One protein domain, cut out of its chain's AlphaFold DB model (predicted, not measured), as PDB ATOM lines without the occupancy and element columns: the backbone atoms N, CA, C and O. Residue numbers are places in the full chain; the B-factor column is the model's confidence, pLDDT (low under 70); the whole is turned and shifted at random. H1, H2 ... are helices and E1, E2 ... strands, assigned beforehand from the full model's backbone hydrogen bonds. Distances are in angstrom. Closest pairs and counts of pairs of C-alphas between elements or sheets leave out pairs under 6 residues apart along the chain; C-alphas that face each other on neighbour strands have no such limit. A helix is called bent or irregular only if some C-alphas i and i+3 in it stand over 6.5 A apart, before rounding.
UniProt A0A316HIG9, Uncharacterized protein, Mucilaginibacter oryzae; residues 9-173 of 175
ATOM      1  N   LEU A   9      -2.680  34.328 -27.928       96.75
ATOM      2  CA  LEU A   9      -1.598  34.886 -28.742       96.75
ATOM      3  C   LEU A   9      -1.479  36.402 -28.579       96.75
ATOM      4  O   LEU A   9      -0.380  36.901 -28.354       96.75
ATOM      5  N   GLN A  10      -2.594  37.135 -28.646       98.00
ATOM      6  CA  GLN A  10      -2.564  38.594 -28.519       98.00
ATOM      7  C   GLN A  10      -1.983  39.025 -27.166       98.00
ATOM      8  O   GLN A  10      -1.048  39.821 -27.120       98.00
ATOM      9  N   GLN A  11      -2.483  38.452 -26.070       97.94
ATOM     10  CA  GLN A  11      -2.022  38.774 -24.719       97.94
ATOM     11  C   GLN A  11      -0.529  38.448 -24.538       97.94
ATOM     12  O   GLN A  11       0.215  39.199 -23.901       97.94
ATOM     13  N   LEU A  12      -0.064  37.335 -25.112       97.62
ATOM     14  CA  LEU A  12       1.346  36.951 -25.067       97.62
ATOM     15  C   LEU A  12       2.230  37.869 -25.916       97.62
ATOM     16  O   LEU A  12       3.344  38.189 -25.489       97.62
ATOM     17  N   LEU A  13       1.748  38.338 -27.068       98.06
ATOM     18  CA  LEU A  13       2.435  39.332 -27.895       98.06
ATOM     19  C   LEU A  13       2.537  40.681 -27.176       98.06
ATOM     20  O   LEU A  13       3.605  41.288 -27.198       98.06
ATOM     21  N   GLU A  14       1.492  41.124 -26.478       98.00
ATOM     22  CA  GLU A  14       1.514  42.349 -25.661       98.00
ATOM     23  C   GLU A  14       2.521  42.230 -24.513       98.00
ATOM     24  O   GLU A  14       3.387  43.090 -24.340       98.00
ATOM     25  N   LYS A  15       2.483  41.118 -23.770       97.81
ATOM     26  CA  LYS A  15       3.438  40.850 -22.687       97.81
ATOM     27  C   LYS A  15       4.881  40.818 -23.194       97.81
ATOM     28  O   LYS A  15       5.766  41.415 -22.582       97.81
ATOM     29  N   THR A  16       5.115  40.145 -24.317       97.88
ATOM     30  CA  THR A  16       6.440  40.050 -24.947       97.88
ATOM     31  C   THR A  16       6.901  41.404 -25.487       97.88
ATOM     32  O   THR A  16       8.073  41.749 -25.351       97.88
ATOM     33  N   SER A  17       5.986  42.214 -26.022       98.31
ATOM     34  CA  SER A  17       6.273  43.587 -26.453       98.31
ATOM     35  C   SER A  17       6.712  44.452 -25.277       98.31
ATOM     36  O   SER A  17       7.731  45.129 -25.370       98.31
ATOM     37  N   ASN A  18       6.028  44.369 -24.134       98.12
ATOM     38  CA  ASN A  18       6.419  45.103 -22.927       98.12
ATOM     39  C   ASN A  18       7.811  44.691 -22.424       98.12
ATOM     40  O   ASN A  18       8.621  45.554 -22.081       98.12
ATOM     41  N   ALA A  19       8.122  43.390 -22.443       98.06
ATOM     42  CA  ALA A  19       9.460  42.899 -22.110       98.06
ATOM     43  C   ALA A  19      10.526  43.448 -23.076       98.06
ATOM     44  O   ALA A  19      11.571  43.929 -22.640       98.06
ATOM     45  N   LEU A  20      10.239  43.453 -24.381       98.31
ATOM     46  CA  LEU A  20      11.115  44.022 -25.404       98.31
ATOM     47  C   LEU A  20      11.366  45.522 -25.195       98.31
ATOM     48  O   LEU A  20      12.512  45.964 -25.278       98.31
ATOM     49  N   LEU A  21      10.321  46.303 -24.907       98.12
ATOM     50  CA  LEU A  21      10.444  47.735 -24.620       98.12
ATOM     51  C   LEU A  21      11.292  47.984 -23.366       98.12
ATOM     52  O   LEU A  21      12.108  48.904 -23.370       98.12
ATOM     53  N   SER A  22      11.134  47.163 -22.322       97.31
ATOM     54  CA  SER A  22      11.962  47.240 -21.110       97.31
ATOM     55  C   SER A  22      13.435  47.008 -21.435       97.31
ATOM     56  O   SER A  22      14.257  47.880 -21.174       97.31
ATOM     57  N   MET A  23      13.762  45.900 -22.110       95.94
ATOM     58  CA  MET A  23      15.144  45.605 -22.511       95.94
ATOM     59  C   MET A  23      15.744  46.722 -23.375       95.94
ATOM     60  O   MET A  23      16.910  47.083 -23.233       95.94
ATOM     61  N   ALA A  24      14.950  47.299 -24.278       95.62
ATOM     62  CA  ALA A  24      15.399  48.396 -25.123       95.62
ATOM     63  C   ALA A  24      15.728  49.667 -24.328       95.62
ATOM     64  O   ALA A  24      16.677  50.365 -24.676       95.62
ATOM     65  N   ARG A  25      14.988  49.971 -23.258       95.38
ATOM     66  CA  ARG A  25      15.282  51.115 -22.375       95.38
ATOM     67  C   ARG A  25      16.583  50.926 -21.607       95.38
ATOM     68  O   ARG A  25      17.331  51.886 -21.444       95.38
ATOM     69  N   ASP A  26      16.875  49.695 -21.207       92.44
ATOM     70  CA  ASP A  26      18.095  49.374 -20.464       92.44
ATOM     71  C   ASP A  26      19.344  49.471 -21.356       92.44
ATOM     72  O   ASP A  26      20.408  49.923 -20.923       92.44
ATOM     73  N   HIS A  27      19.219  49.098 -22.633       90.31
ATOM     74  CA  HIS A  27      20.359  48.939 -23.542       90.31
ATOM     75  C   HIS A  27      20.503  50.021 -24.617       90.31
ATOM     76  O   HIS A  27      21.516  50.044 -25.323       90.31
ATOM     77  N   CYS A  28      19.539  50.928 -24.779       91.69
ATOM     78  CA  CYS A  28      19.561  51.907 -25.864       91.69
ATOM     79  C   CYS A  28      19.372  53.342 -25.371       91.69
ATOM     80  O   CYS A  28      18.585  53.624 -24.478       91.69
ATOM     81  N   TRP A  29      20.060  54.279 -26.023       90.81
ATOM     82  CA  TRP A  29      19.942  55.719 -25.745       90.81
ATOM     83  C   TRP A  29      18.739  56.381 -26.447       90.81
ATOM     84  O   TRP A  29      18.495  57.578 -26.298       90.81
ATOM     85  N   ASN A  30      17.984  55.629 -27.258       93.44
ATOM     86  CA  ASN A  30      16.784  56.130 -27.922       93.44
ATOM     87  C   ASN A  30      15.662  56.305 -26.901       93.44
ATOM     88  O   ASN A  30      15.470  55.466 -26.027       93.44
ATOM     89  N   LYS A  31      14.826  57.332 -27.084       94.06
ATOM     90  CA  LYS A  31      13.554  57.385 -26.363       94.06
ATOM     91  C   LYS A  31      12.628  56.283 -26.892       94.06
ATOM     92  O   LYS A  31      12.208  56.347 -28.046       94.06
ATOM     93  N   ILE A  32      12.314  55.310 -26.041       97.12
ATOM     94  CA  ILE A  32      11.392  54.207 -26.339       97.12
ATOM     95  C   ILE A  32       9.986  54.586 -25.857       97.12
ATOM     96  O   ILE A  32       9.728  54.630 -24.652       97.12
ATOM     97  N   SER A  33       9.094  54.893 -26.801       97.25
ATOM     98  CA  SER A  33       7.692  55.231 -26.523       97.25
ATOM     99  C   SER A  33       6.873  53.975 -26.220       97.25
ATOM    100  O   SER A  33       7.060  52.961 -26.893       97.25
ATOM    101  N   ASP A  34       5.944  54.061 -25.265       97.31
ATOM    102  CA  ASP A  34       4.944  53.014 -24.998       97.31
ATOM    103  C   ASP A  34       3.851  52.954 -26.075       97.31
ATOM    104  O   ASP A  34       3.189  51.929 -26.228       97.31
ATOM    105  N   ASN A  35       3.690  54.021 -26.870       97.88
ATOM    106  CA  ASN A  35       2.801  54.034 -28.031       97.88
ATOM    107  C   ASN A  35       3.373  53.132 -29.136       97.88
ATOM    108  O   ASN A  35       4.128  53.580 -30.009       97.88
ATOM    109  N   SER A  36       3.047  51.846 -29.043       98.25
ATOM    110  CA  SER A  36       3.567  50.805 -29.918       98.25
ATOM    111  C   SER A  36       2.638  50.568 -31.100       98.25
ATOM    112  O   SER A  36       1.448  50.313 -30.936       98.25
ATOM    113  N   LEU A  37       3.206  50.623 -32.301       98.69
ATOM    114  CA  LEU A  37       2.569  50.167 -33.531       98.69
ATOM    115  C   LEU A  37       3.347  48.986 -34.088       98.69
ATOM    116  O   LEU A  37       4.530  48.817 -33.805       98.69
ATOM    117  N   TYR A  38       2.693  48.200 -34.926       98.75
ATOM    118  CA  TYR A  38       3.187  46.900 -35.325       98.75
ATOM    119  C   TYR A  38       3.213  46.748 -36.841       98.75
ATOM    120  O   TYR A  38       2.364  47.284 -37.560       98.75
ATOM    121  N   ILE A  39       4.189  45.986 -37.316       98.56
ATOM    122  CA  ILE A  39       4.260  45.443 -38.672       98.56
ATOM    123  C   ILE A  39       4.543  43.942 -38.575       98.56
ATOM    124  O   ILE A  39       5.165  43.496 -37.613       98.56
ATOM    125  N   ILE A  40       4.102  43.166 -39.564       98.00
ATOM    126  CA  ILE A  40       4.390  41.726 -39.644       98.00
ATOM    127  C   ILE A  40       5.294  41.418 -40.832       98.00
ATOM    128  O   ILE A  40       5.175  42.067 -41.877       98.00
ATOM    129  N   SER A  41       6.167  40.426 -40.693       95.81
ATOM    130  CA  SER A  41       7.037  39.927 -41.763       95.81
ATOM    131  C   SER A  41       7.184  38.414 -41.679       95.81
ATOM    132  O   SER A  41       7.282  37.862 -40.590       95.81
ATOM    133  N   GLU A  42       7.273  37.752 -42.825       94.50
ATOM    134  CA  GLU A  42       7.715  36.361 -42.880       94.50
ATOM    135  C   GLU A  42       9.246  36.310 -42.861       94.50
ATOM    136  O   GLU A  42       9.897  37.004 -43.645       94.50
ATOM    137  N   ASP A  43       9.822  35.501 -41.975       90.06
ATOM    138  CA  ASP A  43      11.245  35.158 -41.995       90.06
ATOM    139  C   ASP A  43      11.442  33.909 -42.859       90.06
ATOM    140  O   ASP A  43      11.475  32.770 -42.383       90.06
ATOM    141  N   SER A  44      11.483  34.132 -44.172       83.56
ATOM    142  CA  SER A  44      11.742  33.081 -45.152       83.56
ATOM    143  C   SER A  44      13.196  32.630 -45.089       83.56
ATOM    144  O   SER A  44      14.103  33.456 -44.944       83.56
ATOM    145  N   ASP A  45      13.433  31.337 -45.292       73.81
ATOM    146  CA  ASP A  45      14.796  30.841 -45.440       73.81
ATOM    147  C   ASP A  45      15.445  31.430 -46.702       73.81
ATOM    148  O   ASP A  45      14.916  31.310 -47.806       73.81
ATOM    149  N   THR A  46      16.557  32.144 -46.526       76.19
ATOM    150  CA  THR A  46      17.315  32.752 -47.626       76.19
ATOM    151  C   THR A  46      18.800  32.516 -47.406       76.19
ATOM    152  O   THR A  46      19.313  32.716 -46.303       76.19
ATOM    153  N   GLU A  47      19.517  32.192 -48.479       81.69
ATOM    154  CA  GLU A  47      20.983  32.043 -48.477       81.69
ATOM    155  C   GLU A  47      21.723  33.393 -48.378       81.69
ATOM    156  O   GLU A  47      22.949  33.476 -48.446       81.69
ATOM    157  N   LEU A  48      20.984  34.493 -48.209       85.56
ATOM    158  CA  LEU A  48      21.551  35.827 -48.102       85.56
ATOM    159  C   LEU A  48      22.276  36.017 -46.768       85.56
ATOM    160  O   LEU A  48      21.744  35.721 -45.690       85.56
ATOM    161  N   ASN A  49      23.453  36.643 -46.844       87.25
ATOM    162  CA  ASN A  49      24.152  37.134 -45.662       87.25
ATOM    163  C   ASN A  49      23.329  38.205 -44.915       87.25
ATOM    164  O   ASN A  49      22.427  38.843 -45.468       87.25
ATOM    165  N   SER A  50      23.668  38.430 -43.643       81.00
ATOM    166  CA  SER A  50      22.928  39.325 -42.743       81.00
ATOM    167  C   SER A  50      22.834  40.770 -43.248       81.00
ATOM    168  O   SER A  50      21.799  41.413 -43.090       81.00
ATOM    169  N   PHE A  51      23.875  41.281 -43.911       82.25
ATOM    170  CA  PHE A  51      23.882  42.640 -44.452       82.25
ATOM    171  C   PHE A  51      22.875  42.806 -45.599       82.25
ATOM    172  O   PHE A  51      22.068  43.741 -45.590       82.25
ATOM    173  N   ALA A  52      22.895  41.890 -46.571       87.88
ATOM    174  CA  ALA A  52      21.957  41.892 -47.692       87.88
ATOM    175  C   ALA A  52      20.514  41.710 -47.203       87.88
ATOM    176  O   ALA A  52      19.619  42.450 -47.620       87.88
ATOM    177  N   ARG A  53      20.309  40.799 -46.244       86.75
ATOM    178  CA  ARG A  53      19.013  40.557 -45.602       86.75
ATOM    179  C   ARG A  53      18.469  41.813 -44.927       86.75
ATOM    180  O   ARG A  53      17.335  42.198 -45.197       86.75
ATOM    181  N   ASN A  54      19.286  42.509 -44.137       86.31
ATOM    182  CA  ASN A  54      18.880  43.745 -43.464       86.31
ATOM    183  C   ASN A  54      18.521  44.859 -44.456       86.31
ATOM    184  O   ASN A  54      17.551  45.587 -44.238       86.31
ATOM    185  N   LYS A  55      19.243  44.966 -45.579       88.75
ATOM    186  CA  LYS A  55      18.923  45.932 -46.640       88.75
ATOM    187  C   LYS A  55      17.552  45.654 -47.264       88.75
ATOM    188  O   LYS A  55      16.757  46.580 -47.408       88.75
ATOM    189  N   ILE A  56      17.258  44.397 -47.600       90.88
ATOM    190  CA  ILE A  56      15.959  43.998 -48.169       90.88
ATOM    191  C   ILE A  56      14.841  44.184 -47.142       90.88
ATOM    192  O   ILE A  56      13.840  44.831 -47.449       90.88
ATOM    193  N   ARG A  57      15.039  43.703 -45.906       91.69
ATOM    194  CA  ARG A  57      14.098  43.887 -44.790       91.69
ATOM    195  C   ARG A  57      13.745  45.360 -44.615       91.69
ATOM    196  O   ARG A  57      12.567  45.695 -44.534       91.69
ATOM    197  N   LYS A  58      14.738  46.257 -44.640       92.75
ATOM    198  CA  LYS A  58      14.506  47.704 -44.580       92.75
ATOM    199  C   LYS A  58      13.633  48.190 -45.742       92.75
ATOM    200  O   LYS A  58      12.628  48.843 -45.487       92.75
ATOM    201  N   LEU A  59      13.996  47.861 -46.986       92.94
ATOM    202  CA  LEU A  59      13.267  48.290 -48.190       92.94
ATOM    203  C   LEU A  59      11.803  47.830 -48.199       92.94
ATOM    204  O   LEU A  59      10.932  48.560 -48.673       92.94
ATOM    205  N   VAL A  60      11.536  46.624 -47.697       94.56
ATOM    206  CA  VAL A  60      10.182  46.067 -47.589       94.56
ATOM    207  C   VAL A  60       9.416  46.734 -46.447       94.56
ATOM    208  O   VAL A  60       8.285  47.179 -46.640       94.56
ATOM    209  N   ASN A  61      10.024  46.849 -45.267       96.12
ATOM    210  CA  ASN A  61       9.347  47.354 -44.075       96.12
ATOM    211  C   ASN A  61       9.104  48.867 -44.101       96.12
ATOM    212  O   ASN A  61       8.113  49.314 -43.532       96.12
ATOM    213  N   ASP A  62       9.924  49.646 -44.811       95.56
ATOM    214  CA  ASP A  62       9.692  51.086 -45.002       95.56
ATOM    215  C   ASP A  62       8.375  51.370 -45.751       95.56
ATOM    216  O   ASP A  62       7.821  52.461 -45.627       95.56
ATOM    217  N   LYS A  63       7.867  50.399 -46.522       96.62
ATOM    218  CA  LYS A  63       6.605  50.507 -47.274       96.62
ATOM    219  C   LYS A  63       5.384  50.062 -46.469       96.62
ATOM    220  O   LYS A  63       4.259  50.240 -46.929       96.62
ATOM    221  N   LYS A  64       5.580  49.445 -45.302       97.31
ATOM    222  CA  LYS A  64       4.479  48.944 -44.476       97.31
ATOM    223  C   LYS A  64       3.886  50.080 -43.658       97.31
ATOM    224  O   LYS A  64       4.610  50.853 -43.034       97.31
ATOM    225  N   THR A  65       2.562  50.126 -43.597       97.44
ATOM    226  CA  THR A  65       1.841  51.005 -42.674       97.44
ATOM    227  C   THR A  65       1.779  50.337 -41.301       97.44
ATOM    228  O   THR A  65       1.175  49.269 -41.197       97.44
ATOM    229  N   PRO A  66       2.375  50.920 -40.243       98.31
ATOM    230  CA  PRO A  66       2.273  50.370 -38.895       98.31
ATOM    231  C   PRO A  66       0.838  50.458 -38.367       98.31
ATOM    232  O   PRO A  66       0.172  51.477 -38.554       98.31
ATOM    233  N   GLN A  67       0.375  49.411 -37.691       98.44
ATOM    234  CA  GLN A  67      -1.008  49.271 -37.218       98.44
ATOM    235  C   GLN A  67      -1.060  48.883 -35.737       98.44
ATOM    236  O   GLN A  67      -0.051  48.507 -35.149       98.44
ATOM    237  N   GLN A  68      -2.239  48.973 -35.122       98.44
ATOM    238  CA  GLN A  68      -2.466  48.407 -33.791       98.44
ATOM    239  C   GLN A  68      -2.361  46.877 -33.836       98.44
ATOM    240  O   GLN A  68      -2.708  46.270 -34.850       98.44
ATOM    241  N   LEU A  69      -1.920  46.253 -32.740       98.38
ATOM    242  CA  LEU A  69      -1.747  44.797 -32.678       98.38
ATOM    243  C   LEU A  69      -3.045  44.049 -33.007       98.38
ATOM    244  O   LEU A  69      -3.034  43.121 -33.812       98.38
ATOM    245  N   SER A  70      -4.172  44.506 -32.457       98.06
ATOM    246  CA  SER A  70      -5.502  43.938 -32.710       98.06
ATOM    247  C   SER A  70      -5.853  43.878 -34.204       98.06
ATOM    248  O   SER A  70      -6.432  42.897 -34.661       98.06
ATOM    249  N   ALA A  71      -5.428  44.866 -34.997       98.38
ATOM    250  CA  ALA A  71      -5.654  44.906 -36.445       98.38
ATOM    251  C   ALA A  71      -4.770  43.920 -37.242       98.38
ATOM    252  O   ALA A  71      -5.005  43.685 -38.431       98.38
ATOM    253  N   LEU A  72      -3.739  43.352 -36.613       97.94
ATOM    254  CA  LEU A  72      -2.865  42.329 -37.196       97.94
ATOM    255  C   LEU A  72      -3.265  40.912 -36.782       97.94
ATOM    256  O   LEU A  72      -2.875  39.965 -37.464       97.94
ATOM    257  N   MET A  73      -4.060  40.758 -35.718       98.06
ATOM    258  CA  MET A  73      -4.446  39.450 -35.183       98.06
ATOM    259  C   MET A  73      -5.113  38.517 -36.198       98.06
ATOM    260  O   MET A  73      -4.737  37.349 -36.195       98.06
ATOM    261  N   PRO A  74      -6.007  38.968 -37.107       97.94
ATOM    262  CA  PRO A  74      -6.551  38.081 -38.137       97.94
ATOM    263  C   PRO A  74      -5.446  37.419 -38.973       97.94
ATOM    264  O   PRO A  74      -5.378  36.200 -39.055       97.94
ATOM    265  N   ARG A  75      -4.482  38.215 -39.458       97.25
ATOM    266  CA  ARG A  75      -3.353  37.721 -40.263       97.25
ATOM    267  C   ARG A  75      -2.425  36.793 -39.480       97.25
ATOM    268  O   ARG A  75      -1.926  35.823 -40.034       97.25
ATOM    269  N   LEU A  76      -2.181  37.087 -38.203       97.56
ATOM    270  CA  LEU A  76      -1.363  36.231 -37.340       97.56
ATOM    271  C   LEU A  76      -2.065  34.899 -37.028       97.56
ATOM    272  O   LEU A  76      -1.413  33.859 -36.995       97.56
ATOM    273  N   ASN A  77      -3.387  34.917 -36.847       97.00
ATOM    274  CA  ASN A  77      -4.194  33.722 -36.603       97.00
ATOM    275  C   ASN A  77      -4.315  32.823 -37.839       97.00
ATOM    276  O   ASN A  77      -4.385  31.598 -37.679       97.00
ATOM    277  N   ASP A  78      -4.308  33.412 -39.038       96.81
ATOM    278  CA  ASP A  78      -4.322  32.686 -40.311       96.81
ATOM    279  C   ASP A  78      -3.052  31.843 -40.483       96.81
ATOM    280  O   ASP A  78      -3.134  30.667 -40.826       96.81
ATOM    281  N   VAL A  79      -1.879  32.404 -40.167       95.81
ATOM    282  CA  VAL A  79      -0.585  31.704 -40.314       95.81
ATOM    283  C   VAL A  79      -0.193  30.861 -39.100       95.81
ATOM    284  O   VAL A  79       0.790  30.122 -39.144       95.81
ATOM    285  N   TYR A  80      -0.930  30.963 -37.994       96.06
ATOM    286  CA  TYR A  80      -0.543  30.395 -36.702       96.06
ATOM    287  C   TYR A  80      -0.253  28.891 -36.744       96.06
ATOM    288  O   TYR A  80       0.754  28.447 -36.201       96.06
ATOM    289  N   SER A  81      -1.127  28.106 -37.386       93.69
ATOM    290  CA  SER A  81      -1.023  26.639 -37.399       93.69
ATOM    291  C   SER A  81       0.277  26.160 -38.052       93.69
ATOM    292  O   SER A  81       0.889  25.187 -37.599       93.69
ATOM    293  N   ASP A  82       0.725  26.899 -39.067       94.00
ATOM    294  CA  ASP A  82       1.941  26.612 -39.818       94.00
ATOM    295  C   ASP A  82       3.170  27.315 -39.231       94.00
ATOM    296  O   ASP A  82       4.298  27.043 -39.645       94.00
ATOM    297  N   THR A  83       2.986  28.215 -38.264       94.94
ATOM    298  CA  THR A  83       4.080  28.971 -37.655       94.94
ATOM    299  C   THR A  83       4.859  28.090 -36.682       94.94
ATOM    300  O   THR A  83       4.300  27.423 -35.816       94.94
ATOM    301  N   TYR A  84       6.178  28.096 -36.825       93.75
ATOM    302  CA  TYR A  84       7.112  27.495 -35.881       93.75
ATOM    303  C   TYR A  84       7.488  28.475 -34.771       93.75
ATOM    304  O   TYR A  84       7.515  28.110 -33.601       93.75
ATOM    305  N   GLU A  85       7.760  29.733 -35.121       94.44
ATOM    306  CA  GLU A  85       8.105  30.760 -34.140       94.44
ATOM    307  C   GLU A  85       7.648  32.154 -34.561       94.44
ATOM    308  O   GLU A  85       7.629  32.491 -35.747       94.44
ATOM    309  N   PHE A  86       7.349  32.975 -33.558       97.19
ATOM    310  CA  PHE A  86       7.217  34.419 -33.640       97.19
ATOM    311  C   PHE A  86       8.412  35.074 -32.934       97.19
ATOM    312  O   PHE A  86       8.735  34.738 -31.793       97.19
ATOM    313  N   ASN A  87       9.051  36.051 -33.572       96.88
ATOM    314  CA  ASN A  87      10.067  36.890 -32.939       96.88
ATOM    315  C   ASN A  87       9.649  38.360 -32.991       96.88
ATOM    316  O   ASN A  87       9.170  38.845 -34.014       96.88
ATOM    317  N   LEU A  88       9.874  39.086 -31.900       98.38
ATOM    318  CA  LEU A  88       9.620  40.521 -31.822       98.38
ATOM    319  C   LEU A  88      10.930  41.306 -31.816       98.38
ATOM    320  O   LEU A  88      11.845  41.016 -31.036       98.38
ATOM    321  N   TYR A  89      10.967  42.352 -32.639       97.12
ATOM    322  CA  TYR A  89      12.076  43.297 -32.747       97.12
ATOM    323  C   TYR A  89      11.550  44.729 -32.772       97.12
ATOM    324  O   TYR A  89      10.513  45.004 -33.369       97.12
ATOM    325  N   ILE A  90      12.287  45.680 -32.200       97.88
ATOM    326  CA  ILE A  90      12.011  47.096 -32.464       97.88
ATOM    327  C   ILE A  90      12.585  47.417 -33.840       97.88
ATOM    328  O   ILE A  90      13.797  47.489 -34.014       97.88
ATOM    329  N   TYR A  91      11.706  47.608 -34.819       97.00
ATOM    330  CA  TYR A  91      12.100  48.019 -36.161       97.00
ATOM    331  C   TYR A  91      12.521  49.490 -36.188       97.00
ATOM    332  O   TYR A  91      13.486  49.858 -36.857       97.00
ATOM    333  N   LYS A  92      11.788  50.351 -35.468       96.50
ATOM    334  CA  LYS A  92      12.070  51.790 -35.427       96.50
ATOM    335  C   LYS A  92      11.528  52.446 -34.164       96.50
ATOM    336  O   LYS A  92      10.322  52.455 -33.943       96.50
ATOM    337  N   ALA A  93      12.392  53.093 -33.394       97.00
ATOM    338  CA  ALA A  93      12.013  53.937 -32.266       97.00
ATOM    339  C   ALA A  93      11.992  55.421 -32.666       97.00
ATOM    340  O   ALA A  93      12.973  55.952 -33.201       97.00
ATOM    341  N   LYS A  94      10.878  56.099 -32.384       94.88
ATOM    342  CA  LYS A  94      10.716  57.555 -32.452       94.88
ATOM    343  C   LYS A  94      10.260  58.084 -31.090       94.88
ATOM    344  O   LYS A  94       9.792  57.338 -30.237       94.88
ATOM    345  N   ARG A  95      10.368  59.403 -30.897       93.19
ATOM    346  CA  ARG A  95       9.998  60.070 -29.636       93.19
ATOM    347  C   ARG A  95       8.524  59.860 -29.258       93.19
ATOM    348  O   ARG A  95       8.215  59.804 -28.072       93.19
ATOM    349  N   ASP A  96       7.652  59.801 -30.258       96.62
ATOM    350  CA  ASP A  96       6.193  59.708 -30.157       96.62
ATOM    351  C   ASP A  96       5.671  58.269 -30.258       96.62
ATOM    352  O   ASP A  96       4.621  57.960 -29.698       96.62
ATOM    353  N   LYS A  97       6.401  57.376 -30.934       97.50
ATOM    354  CA  LYS A  97       5.979  55.987 -31.155       97.50
ATOM    355  C   LYS A  97       7.136  55.018 -31.345       97.50
ATOM    356  O   LYS A  97       8.183  55.383 -31.882       97.50
ATOM    357  N   THR A  98       6.895  53.761 -31.002       98.44
ATOM    358  CA  THR A  98       7.807  52.647 -31.273       98.44
ATOM    359  C   THR A  98       7.146  51.702 -32.270       98.44
ATOM    360  O   THR A  98       5.996  51.320 -32.097       98.44
ATOM    361  N   ILE A  99       7.842  51.356 -33.350       98.56
ATOM    362  CA  ILE A  99       7.376  50.377 -34.334       98.56
ATOM    363  C   ILE A  99       8.036  49.042 -34.011       98.56
ATOM    364  O   ILE A  99       9.261  48.921 -34.112       98.56
ATOM    365  N   ILE A 100       7.224  48.059 -33.637       98.69
ATOM    366  CA  ILE A 100       7.622  46.679 -33.374       98.69
ATOM    367  C   ILE A 100       7.337  45.853 -34.627       98.69
ATOM    368  O   ILE A 100       6.256  45.904 -35.205       98.69
ATOM    369  N   GLU A 101       8.319  45.089 -35.071       98.25
ATOM    370  CA  GLU A 101       8.132  44.072 -36.091       98.25
ATOM    371  C   GLU A 101       7.945  42.715 -35.429       98.25
ATOM    372  O   GLU A 101       8.787  42.284 -34.641       98.25
ATOM    373  N   ILE A 102       6.851  42.049 -35.786       98.38
ATOM    374  CA  ILE A 102       6.604  40.645 -35.481       98.38
ATOM    375  C   ILE A 102       7.035  39.859 -36.715       98.38
ATOM    376  O   ILE A 102       6.384  39.930 -37.761       98.38
ATOM    377  N   THR A 103       8.137  39.127 -36.618       96.81
ATOM    378  CA  THR A 103       8.504  38.162 -37.652       96.81
ATOM    379  C   THR A 103       7.919  36.803 -37.304       96.81
ATOM    380  O   THR A 103       7.912  36.420 -36.135       96.81
ATOM    381  N   TYR A 104       7.434  36.067 -38.297       96.31
ATOM    382  CA  TYR A 104       7.012  34.678 -38.131       96.31
ATOM    383  C   TYR A 104       7.789  33.778 -39.083       96.31
ATOM    384  O   TYR A 104       8.071  34.164 -40.218       96.31
ATOM    385  N   ARG A 105       8.131  32.573 -38.630       93.75
ATOM    386  CA  ARG A 105       8.788  31.557 -39.455       93.75
ATOM    387  C   ARG A 105       7.904  30.332 -39.565       93.75
ATOM    388  O   ARG A 105       7.428  29.829 -38.554       93.75
ATOM    389  N   ILE A 106       7.694  29.847 -40.783       93.06
ATOM    390  CA  ILE A 106       6.835  28.690 -41.051       93.06
ATOM    391  C   ILE A 106       7.609  27.385 -40.799       93.06
ATOM    392  O   ILE A 106       8.776  27.272 -41.178       93.06
ATOM    393  N   LYS A 107       6.952  26.374 -40.218       91.38
ATOM    394  CA  LYS A 107       7.493  25.030 -39.924       91.38
ATOM    395  C   LYS A 107       8.183  24.379 -41.120       91.38
ATOM    396  O   LYS A 107       9.220  23.751 -40.960       91.38
ATOM    397  N   ARG A 108       7.663  24.589 -42.336       87.06
ATOM    398  CA  ARG A 108       8.245  24.044 -43.578       87.06
ATOM    399  C   ARG A 108       9.682  24.505 -43.856       87.06
ATOM    400  O   ARG A 108      10.368  23.850 -44.629       87.06
ATOM    401  N   TYR A 109      10.120  25.618 -43.261       85.56
ATOM    402  CA  TYR A 109      11.485  26.130 -43.400       85.56
ATOM    403  C   TYR A 109      12.486  25.473 -42.443       85.56
ATOM    404  O   TYR A 109      13.677  25.749 -42.540       85.56
ATOM    405  N   TYR A 110      12.037  24.618 -41.519       77.62
ATOM    406  CA  TYR A 110      12.924  23.926 -40.595       77.62
ATOM    407  C   TYR A 110      13.340  22.548 -41.117       77.62
ATOM    408  O   TYR A 110      12.518  21.644 -41.268       77.62
ATOM    409  N   GLY A 111      14.653  22.394 -41.300       65.88
ATOM    410  CA  GLY A 111      15.338  21.115 -41.458       65.88
ATOM    411  C   GLY A 111      15.173  20.435 -42.820       65.88
ATOM    412  O   GLY A 111      14.166  20.557 -43.514       65.88
ATOM    413  N   TYR A 112      16.182  19.650 -43.189       64.50
ATOM    414  CA  TYR A 112      16.050  18.582 -44.186       64.50
ATOM    415  C   TYR A 112      15.622  17.257 -43.536       64.50
ATOM    416  O   TYR A 112      15.086  16.392 -44.221       64.50
ATOM    417  N   ASP A 113      15.811  17.136 -42.219       80.88
ATOM    418  CA  ASP A 113      15.544  15.941 -41.422       80.88
ATOM    419  C   ASP A 113      14.038  15.687 -41.237       80.88
ATOM    420  O   ASP A 113      13.287  16.548 -40.768       80.88
ATOM    421  N   ALA A 114      13.602  14.492 -41.635       83.19
ATOM    422  CA  ALA A 114      12.215  14.059 -41.557       83.19
ATOM    423  C   ALA A 114      11.755  13.828 -40.109       83.19
ATOM    424  O   ALA A 114      10.605  14.134 -39.793       83.19
ATOM    425  N   GLU A 115      12.639  13.355 -39.225       84.06
ATOM    426  CA  GLU A 115      12.299  13.109 -37.817       84.06
ATOM    427  C   GLU A 115      12.005  14.427 -37.100       84.06
ATOM    428  O   GLU A 115      10.975  14.578 -36.436       84.06
ATOM    429  N   TYR A 116      12.855  15.434 -37.321       84.56
ATOM    430  CA  TYR A 116      12.639  16.771 -36.778       84.56
ATOM    431  C   TYR A 116      11.345  17.411 -37.298       84.56
ATOM    432  O   TYR A 116      10.598  18.011 -36.523       84.56
ATOM    433  N   LYS A 117      11.041  17.258 -38.595       84.06
ATOM    434  CA  LYS A 117       9.793  17.770 -39.188       84.06
ATOM    435  C   LYS A 117       8.555  17.170 -38.540       84.06
ATOM    436  O   LYS A 117       7.608  17.909 -38.266       84.06
ATOM    437  N   GLU A 118       8.560  15.868 -38.274       85.38
ATOM    438  CA  GLU A 118       7.421  15.213 -37.632       85.38
ATOM    439  C   GLU A 118       7.267  15.666 -36.173       85.38
ATOM    440  O   GLU A 118       6.147  15.919 -35.728       85.38
ATOM    441  N   MET A 119       8.376  15.900 -35.461       86.12
ATOM    442  CA  MET A 119       8.350  16.428 -34.092       86.12
ATOM    443  C   MET A 119       7.700  17.822 -34.004       86.12
ATOM    444  O   MET A 119       6.917  18.087 -33.090       86.12
ATOM    445  N   ILE A 120       8.000  18.726 -34.944       88.62
ATOM    446  CA  ILE A 120       7.526  20.126 -34.892       88.62
ATOM    447  C   ILE A 120       6.157  20.338 -35.548       88.62
ATOM    448  O   ILE A 120       5.546  21.401 -35.409       88.62
ATOM    449  N   LYS A 121       5.643  19.346 -36.279       86.00
ATOM    450  CA  LYS A 121       4.385  19.437 -37.034       86.00
ATOM    451  C   LYS A 121       3.217  19.892 -36.162       86.00
ATOM    452  O   LYS A 121       2.505  20.832 -36.518       86.00
ATOM    453  N   ASN A 122       3.094  19.297 -34.979       86.38
ATOM    454  CA  ASN A 122       2.014  19.567 -34.027       86.38
ATOM    455  C   ASN A 122       2.453  20.434 -32.838       86.38
ATOM    456  O   ASN A 122       1.667  20.646 -31.916       86.38
ATOM    457  N   SER A 123       3.688  20.946 -32.837       88.81
ATOM    458  CA  SER A 123       4.145  21.816 -31.757       88.81
ATOM    459  C   SER A 123       3.479  23.196 -31.858       88.81
ATOM    460  O   SER A 123       3.287  23.708 -32.973       88.81
ATOM    461  N   PRO A 124       3.136  23.827 -30.721       91.81
ATOM    462  CA  PRO A 124       2.724  25.224 -30.719       91.81
ATOM    463  C   PRO A 124       3.898  26.120 -31.148       91.81
ATOM    464  O   PRO A 124       5.058  25.737 -30.954       91.81
ATOM    465  N   PRO A 125       3.626  27.317 -31.697       94.19
ATOM    466  CA  PRO A 125       4.668  28.275 -32.015       94.19
ATOM    467  C   PRO A 125       5.468  28.683 -30.777       94.19
ATOM    468  O   PRO A 125       4.920  28.843 -29.683       94.19
ATOM    469  N   LEU A 126       6.761  28.921 -30.966       94.25
ATOM    470  CA  LEU A 126       7.610  29.589 -29.985       94.25
ATOM    471  C   LEU A 126       7.426  31.109 -30.072       94.25
ATOM    472  O   LEU A 126       7.099  31.643 -31.129       94.25
ATOM    473  N   LEU A 127       7.654  31.825 -28.969       96.44
ATOM    474  CA  LEU A 127       7.607  33.288 -28.936       96.44
ATOM    475  C   LEU A 127       8.850  33.842 -28.262       96.44
ATOM    476  O   LEU A 127       9.159  33.519 -27.113       96.44
ATOM    477  N   HIS A 128       9.537  34.715 -28.982       96.06
ATOM    478  CA  HIS A 128      10.779  35.329 -28.548       96.06
ATOM    479  C   HIS A 128      10.755  36.838 -28.786       96.06
ATOM    480  O   HIS A 128      10.027  37.356 -29.631       96.06
ATOM    481  N   CYS A 129      11.610  37.558 -28.070       96.81
ATOM    482  CA  CYS A 129      11.953  38.937 -28.397       96.81
ATOM    483  C   CYS A 129      13.455  39.140 -28.266       96.81
ATOM    484  O   CYS A 129      14.114  38.477 -27.461       96.81
ATOM    485  N   LYS A 130      14.013  40.017 -29.104       94.44
ATOM    486  CA  LYS A 130      15.457  40.252 -29.170       94.44
ATOM    487  C   LYS A 130      15.727  41.729 -29.436       94.44
ATOM    488  O   LYS A 130      15.062  42.355 -30.260       94.44
ATOM    489  N   VAL A 131      16.747  42.271 -28.774       93.31
ATOM    490  CA  VAL A 131      17.300  43.592 -29.094       93.31
ATOM    491  C   VAL A 131      18.581  43.369 -29.904       93.31
ATOM    492  O   VAL A 131      19.560  42.871 -29.345       93.31
ATOM    493  N   PRO A 132      18.605  43.680 -31.214       89.00
ATOM    494  CA  PRO A 132      19.792  43.471 -32.031       89.00
ATOM    495  C   PRO A 132      20.892  44.449 -31.608       89.00
ATOM    496  O   PRO A 132      20.703  45.668 -31.614       89.00
ATOM    497  N   ILE A 133      22.054  43.912 -31.247       88.50
ATOM    498  CA  ILE A 133      23.204  44.690 -30.777       88.50
ATOM    499  C   ILE A 133      24.107  45.004 -31.982       88.50
ATOM    500  O   ILE A 133      24.477  44.082 -32.713       88.50
ATOM    501  N   PRO A 134      24.493  46.274 -32.222       86.00
ATOM    502  CA  PRO A 134      25.392  46.605 -33.319       86.00
ATOM    503  C   PRO A 134      26.766  45.988 -33.075       86.00
ATOM    504  O   PRO A 134      27.248  45.966 -31.941       86.00
ATOM    505  N   TYR A 135      27.445  45.563 -34.145       80.88
ATOM    506  CA  TYR A 135      28.723  44.861 -34.000       80.88
ATOM    507  C   TYR A 135      29.751  45.673 -33.206       80.88
ATOM    508  O   TYR A 135      30.547  45.084 -32.498       80.88
ATOM    509  N   TYR A 136      29.741  47.008 -33.278       77.31
ATOM    510  CA  TYR A 136      30.699  47.861 -32.568       77.31
ATOM    511  C   TYR A 136      30.330  48.119 -31.099       77.31
ATOM    512  O   TYR A 136      31.003  48.901 -30.432       77.31
ATOM    513  N   ALA A 137      29.242  47.551 -30.573       80.12
ATOM    514  CA  ALA A 137      28.832  47.817 -29.193       80.12
ATOM    515  C   ALA A 137      29.914  47.394 -28.184       80.12
ATOM    516  O   ALA A 137      30.156  48.102 -27.212       80.12
ATOM    517  N   HIS A 138      30.623  46.291 -28.451       72.62
ATOM    518  CA  HIS A 138      31.659  45.749 -27.563       72.62
ATOM    519  C   HIS A 138      32.880  46.670 -27.376       72.62
ATOM    520  O   HIS A 138      33.566  46.580 -26.362       72.62
ATOM    521  N   ILE A 139      33.143  47.579 -28.319       68.62
ATOM    522  CA  ILE A 139      34.250  48.549 -28.236       68.62
ATOM    523  C   ILE A 139      33.828  49.904 -27.666       68.62
ATOM    524  O   ILE A 139      34.668  50.790 -27.507       68.62
ATOM    525  N   MET A 140      32.547  50.091 -27.337       65.31
ATOM    526  CA  MET A 140      32.088  51.238 -26.551       65.31
ATOM    527  C   MET A 140      32.427  51.013 -25.077       65.31
ATOM    528  O   MET A 140      31.556  50.839 -24.229       65.31
ATOM    529  N   GLN A 141      33.724  50.957 -24.777       52.09
ATOM    530  CA  GLN A 141      34.226  50.825 -23.416       52.09
ATOM    531  C   GLN A 141      34.023  52.164 -22.689       52.09
ATOM    532  O   GLN A 141      34.672  53.160 -23.000       52.09
ATOM    533  N   GLY A 142      33.058  52.209 -21.764       57.69
ATOM    534  CA  GLY A 142      32.717  53.392 -20.968       57.69
ATOM    535  C   GLY A 142      31.427  53.213 -20.155       57.69
ATOM    536  O   GLY A 142      30.725  52.214 -20.300       57.69
ATOM    537  N   LYS A 143      31.102  54.194 -19.296       51.66
ATOM    538  CA  LYS A 143      29.956  54.157 -18.356       51.66
ATOM    539  C   LYS A 143      28.571  54.067 -19.020       51.66
ATOM    540  O   LYS A 143      27.611  53.749 -18.331       51.66
ATOM    541  N   ASN A 144      28.459  54.303 -20.330       62.66
ATOM    542  CA  ASN A 144      27.196  54.227 -21.064       62.66
ATOM    543  C   ASN A 144      27.312  53.229 -22.225       62.66
ATOM    544  O   ASN A 144      27.604  53.601 -23.359       62.66
ATOM    545  N   LYS A 145      27.072  51.943 -21.933       76.94
ATOM    546  CA  LYS A 145      27.055  50.817 -22.896       76.94
ATOM    547  C   LYS A 145      25.834  50.836 -23.836       76.94
ATOM    548  O   LYS A 145      25.489  49.819 -24.434       76.94
ATOM    549  N   GLN A 146      25.150  51.972 -23.918       88.06
ATOM    550  CA  GLN A 146      23.932  52.125 -24.690       88.06
ATOM    551  C   GLN A 146      24.240  52.364 -26.168       88.06
ATOM    552  O   GLN A 146      25.236  52.995 -26.523       88.06
ATOM    553  N   PHE A 147      23.359  51.894 -27.048       89.94
ATOM    554  CA  PHE A 147      23.495  52.075 -28.493       89.94
ATOM    555  C   PHE A 147      22.210  52.585 -29.145       89.94
ATOM    556  O   PHE A 147      21.147  52.639 -28.531       89.94
ATOM    557  N   ASN A 148      22.320  52.983 -30.415       91.56
ATOM    558  CA  ASN A 148      21.176  53.407 -31.208       91.56
ATOM    559  C   ASN A 148      20.368  52.197 -31.655       91.56
ATOM    560  O   ASN A 148      20.838  51.484 -32.525       91.56
ATOM    561  N   ILE A 149      19.163  51.976 -31.131       93.31
ATOM    562  CA  ILE A 149      18.310  50.853 -31.544       93.31
ATOM    563  C   ILE A 149      17.935  50.916 -33.029       93.31
ATOM    564  O   ILE A 149      17.722  49.891 -33.660       93.31
ATOM    565  N   ASN A 150      17.940  52.115 -33.621       94.62
ATOM    566  CA  ASN A 150      17.675  52.312 -35.044       94.62
ATOM    567  C   ASN A 150      18.899  52.009 -35.927       94.62
ATOM    568  O   ASN A 150      18.861  52.324 -37.113       94.62
ATOM    569  N   TRP A 151      19.996  51.465 -35.386       90.88
ATOM    570  CA  TRP A 151      21.252  51.279 -36.122       90.88
ATOM    571  C   TRP A 151      21.092  50.448 -37.402       90.88
ATOM    572  O   TRP A 151      21.734  50.760 -38.403       90.88
ATOM    573  N   GLU A 152      20.190  49.458 -37.411       89.25
ATOM    574  CA  GLU A 152      19.895  48.632 -38.594       89.25
ATOM    575  C   GLU A 152      19.299  49.440 -39.760       89.25
ATOM    576  O   GLU A 152      19.326  49.000 -40.909       89.25
ATOM    577  N   LEU A 153      18.797  50.650 -39.488       90.19
ATOM    578  CA  LEU A 153      18.280  51.584 -40.489       90.19
ATOM    579  C   LEU A 153      19.357  52.516 -41.064       90.19
ATOM    580  O   LEU A 153      19.016  53.392 -41.860       90.19
ATOM    581  N   TYR A 154      20.627  52.333 -40.686       86.25
ATOM    582  CA  TYR A 154      21.777  53.139 -41.117       86.25
ATOM    583  C   TYR A 154      21.625  54.653 -40.869       86.25
ATOM    584  O   TYR A 154      21.795  55.452 -41.792       86.25
ATOM    585  N   PRO A 155      21.326  55.093 -39.632       86.75
ATOM    586  CA  PRO A 155      21.347  56.510 -39.302       86.75
ATOM    587  C   PRO A 155      22.779  57.067 -39.379       86.75
ATOM    588  O   PRO A 155      23.763  56.326 -39.308       86.75
ATOM    589  N   ILE A 156      22.912  58.387 -39.521       86.69
ATOM    590  CA  ILE A 156      24.212  59.047 -39.740       86.69
ATOM    591  C   ILE A 156      25.210  58.726 -38.618       86.69
ATOM    592  O   ILE A 156      26.378  58.455 -38.891       86.69
ATOM    593  N   ASP A 157      24.762  58.682 -37.361       84.88
ATOM    594  CA  ASP A 157      25.614  58.332 -36.220       84.88
ATOM    595  C   ASP A 157      26.174  56.907 -36.332       84.88
ATOM    596  O   ASP A 157      27.339  56.680 -36.001       84.88
ATOM    597  N   HIS A 158      25.385  55.961 -36.849       85.75
ATOM    598  CA  HIS A 158      25.851  54.608 -37.132       85.75
ATOM    599  C   HIS A 158      26.958  54.643 -38.188       85.75
ATOM    600  O   HIS A 158      28.044  54.122 -37.946       85.75
ATOM    601  N   VAL A 159      26.734  55.327 -39.316       86.50
ATOM    602  CA  VAL A 159      27.715  55.444 -40.411       86.50
ATOM    603  C   VAL A 159      29.033  56.058 -39.931       86.50
ATOM    604  O   VAL A 159      30.104  55.530 -40.234       86.50
ATOM    605  N   LEU A 160      28.975  57.119 -39.124       86.12
ATOM    606  CA  LEU A 160      30.167  57.740 -38.542       86.12
ATOM    607  C   LEU A 160      30.904  56.775 -37.607       86.12
ATOM    608  O   LEU A 160      32.121  56.626 -37.707       86.12
ATOM    609  N   ARG A 161      30.187  56.061 -36.730       83.88
ATOM    610  CA  ARG A 161      30.789  55.057 -35.833       83.88
ATOM    611  C   ARG A 161      31.452  53.917 -36.616       83.88
ATOM    612  O   ARG A 161      32.552  53.506 -36.252       83.88
ATOM    613  N   LEU A 162      30.843  53.461 -37.714       84.00
ATOM    614  CA  LEU A 162      31.442  52.483 -38.635       84.00
ATOM    615  C   LEU A 162      32.734  53.001 -39.275       84.00
ATOM    616  O   LEU A 162      33.709  52.258 -39.389       84.00
ATOM    617  N   PHE A 163      32.738  54.259 -39.714       86.69
ATOM    618  CA  PHE A 163      33.901  54.888 -40.333       86.69
ATOM    619  C   PHE A 163      35.082  54.962 -39.357       86.69
ATOM    620  O   PHE A 163      36.167  54.468 -39.665       86.69
ATOM    621  N   TRP A 164      34.847  55.470 -38.143       83.56
ATOM    622  CA  TRP A 164      35.866  55.532 -37.089       83.56
ATOM    623  C   TRP A 164      36.379  54.150 -36.681       83.56
ATOM    624  O   TRP A 164      37.580  53.978 -36.480       83.56
ATOM    625  N   HIS A 165      35.495  53.153 -36.605       79.69
ATOM    626  CA  HIS A 165      35.881  51.766 -36.361       79.69
ATOM    627  C   HIS A 165      36.857  51.251 -37.426       79.69
ATOM    628  O   HIS A 165      37.938  50.765 -37.099       79.69
ATOM    629  N   ARG A 166      36.518  51.414 -38.710       83.62
ATOM    630  CA  ARG A 166      37.374  50.972 -39.822       83.62
ATOM    631  C   ARG A 166      38.733  51.668 -39.821       83.62
ATOM    632  O   ARG A 166      39.732  51.014 -40.111       83.62
ATOM    633  N   LEU A 167      38.783  52.959 -39.489       84.19
ATOM    634  CA  LEU A 167      40.045  53.685 -39.355       84.19
ATOM    635  C   LEU A 167      40.903  53.113 -38.221       84.19
ATOM    636  O   LEU A 167      42.055  52.768 -38.470       84.19
ATOM    637  N   LYS A 168      40.348  52.932 -37.014       76.44
ATOM    638  CA  LYS A 168      41.092  52.373 -35.869       76.44
ATOM    639  C   LYS A 168      41.714  51.010 -36.182       76.44
ATOM    640  O   LYS A 168      42.889  50.811 -35.901       76.44
ATOM    641  N   TYR A 169      40.964  50.109 -36.819       71.88
ATOM    642  CA  TYR A 169      41.479  48.791 -37.215       71.88
ATOM    643  C   TYR A 169      42.545  48.857 -38.312       71.88
ATOM    644  O   TYR A 169      43.475  48.057 -38.292       71.88
ATOM    645  N   LYS A 170      42.441  49.800 -39.260       70.25
ATOM    646  CA  LYS A 170      43.502  50.010 -40.254       70.25
ATOM    647  C   LYS A 170      44.794  50.470 -39.585       70.25
ATOM    648  O   LYS A 170      45.831  49.893 -39.868       70.25
ATOM    649  N   PHE A 171      44.730  51.437 -38.670       59.41
ATOM    650  CA  PHE A 171      45.923  51.935 -37.979       59.41
ATOM    651  C   PHE A 171      46.547  50.908 -37.022       59.41
ATOM    652  O   PHE A 171      47.763  50.868 -36.916       59.41
ATOM    653  N   HIS A 172      45.763  50.013 -36.412       56.75
ATOM    654  CA  HIS A 172      46.287  48.896 -35.604       56.75
ATOM    655  C   HIS A 172      47.020  47.811 -36.413       56.75
ATOM    656  O   HIS A 172      47.596  46.909 -35.827       56.75
ATOM    657  N   ARG A 173      46.955  47.851 -37.750       49.97
ATOM    658  CA  ARG A 173      47.643  46.902 -38.639       49.97
ATOM    659  C   ARG A 173      48.967  47.442 -39.191       49.97
ATOM    660  O   ARG A 173      49.629  46.731 -39.940       49.97
TER     661      ARG A 173
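What this domain is: This is residues 9 to 173 of the 175 residues of an uncharacterized protein of Mucilaginibacter oryzae (UniProt A0A316HIG9). A strongly twisted sheet of four strands makes the core, with the long helix H1 and the helix H3 packed over one face of it, while H2 and H6 only graze it. Past the sheet, H7 with the short H5 beside it makes an arm at one end of the longest axis, where residues 166 to 173 stick out; H4 lies beyond one end of the sheet, close to E2 at its Ile 120, and residues 111 to 116, of which 114 to 116 belong to H4, stick out. The printed part has 165 residues, with seven named helices and four named strands in the order H1 E1 H2 H3 E2 E3 H4 E4 H5 H6 H7; the sheet is mixed, in the order E1 E3 E2 E4, and the class is mixed, helices and strands. It is compact, with a radius of gyration of the C-alphas of 17.8 A and spans of 54 by 39 by 30 A.

How they stand to each other: The inner strands E2, residues 83 to 93, and E3, residues 98 to 106, form an antiparallel hairpin, with N 87 and O 103 within hydrogen-bond range at 2.8 A. Edge strand E1, residues 36 to 42, is parallel to E3, with N 39 and O 100 at 3.0 A. Edge strand E4, residues 126 to 129, is parallel to E2, with N 88 and O 128 at 2.9 A. H1, residues 9 to 27, and H3, residues 69 to 82, are on the same face, two layers, helices on one face of a sheet. The closest C-alphas of H1 and E4 are those of Leu 20 and Cys 129, 6.0 A apart. H3 runs along the strands at a height over the sheet of 9.0 A. H1 and H3 only just touch, with 3 pairs of C-alphas within 8 A, closest Gln 10 and Met 73 at 7.0 A. H2, residues 50 to 61, grazes the sheet with residues 57 to 61, and H6, residues 149 to 153, also only grazes it; their closest C-alphas, Lys 58 and Leu 153, are 6.8 A apart, close but not clearly touching. H5, residues 135 to 139, and H7, residues 156 to 171, only just touch, with 3 pairs of C-alphas within 8 A, closest Tyr 136 and His 165 at 7.5 A. H4, residues 114 to 121, is only just not on the sheet, with 4 pairs of C-alphas within 10 A. Every O i to N i+4 pair is within hydrogen-bond range in H1, H2, H4 and H7, against 6 of 10 in H3 and 0 of 1 in H5 and in H6, which each have 1 of 2 O i to N i+3 pairs within range.

Where its parts are: H1 is 26.6 A long from C-alpha 9 at (-1.598, 34.886, -28.742); E2 is 26.7 A, E3 25.9 A and H7 22.9 A, ending with C-alpha 171 at (45.923, 51.935, -37.979). H3, H5 and H6 are irregular: C-alphas 78 and 81 are 7.5 A apart, 135 and 138 7.1 A, and 149 and 152 7.6 A.

The domain as a whole: The C-alphas farthest apart, of Pro 74 and Arg 173, are 54.9 A apart. The printed part has no cut, and no link is long. The mean pLDDT of the printed part is 89.5, and it is under 70 at residues 111 to 112, 139 to 144 and 171 to 173.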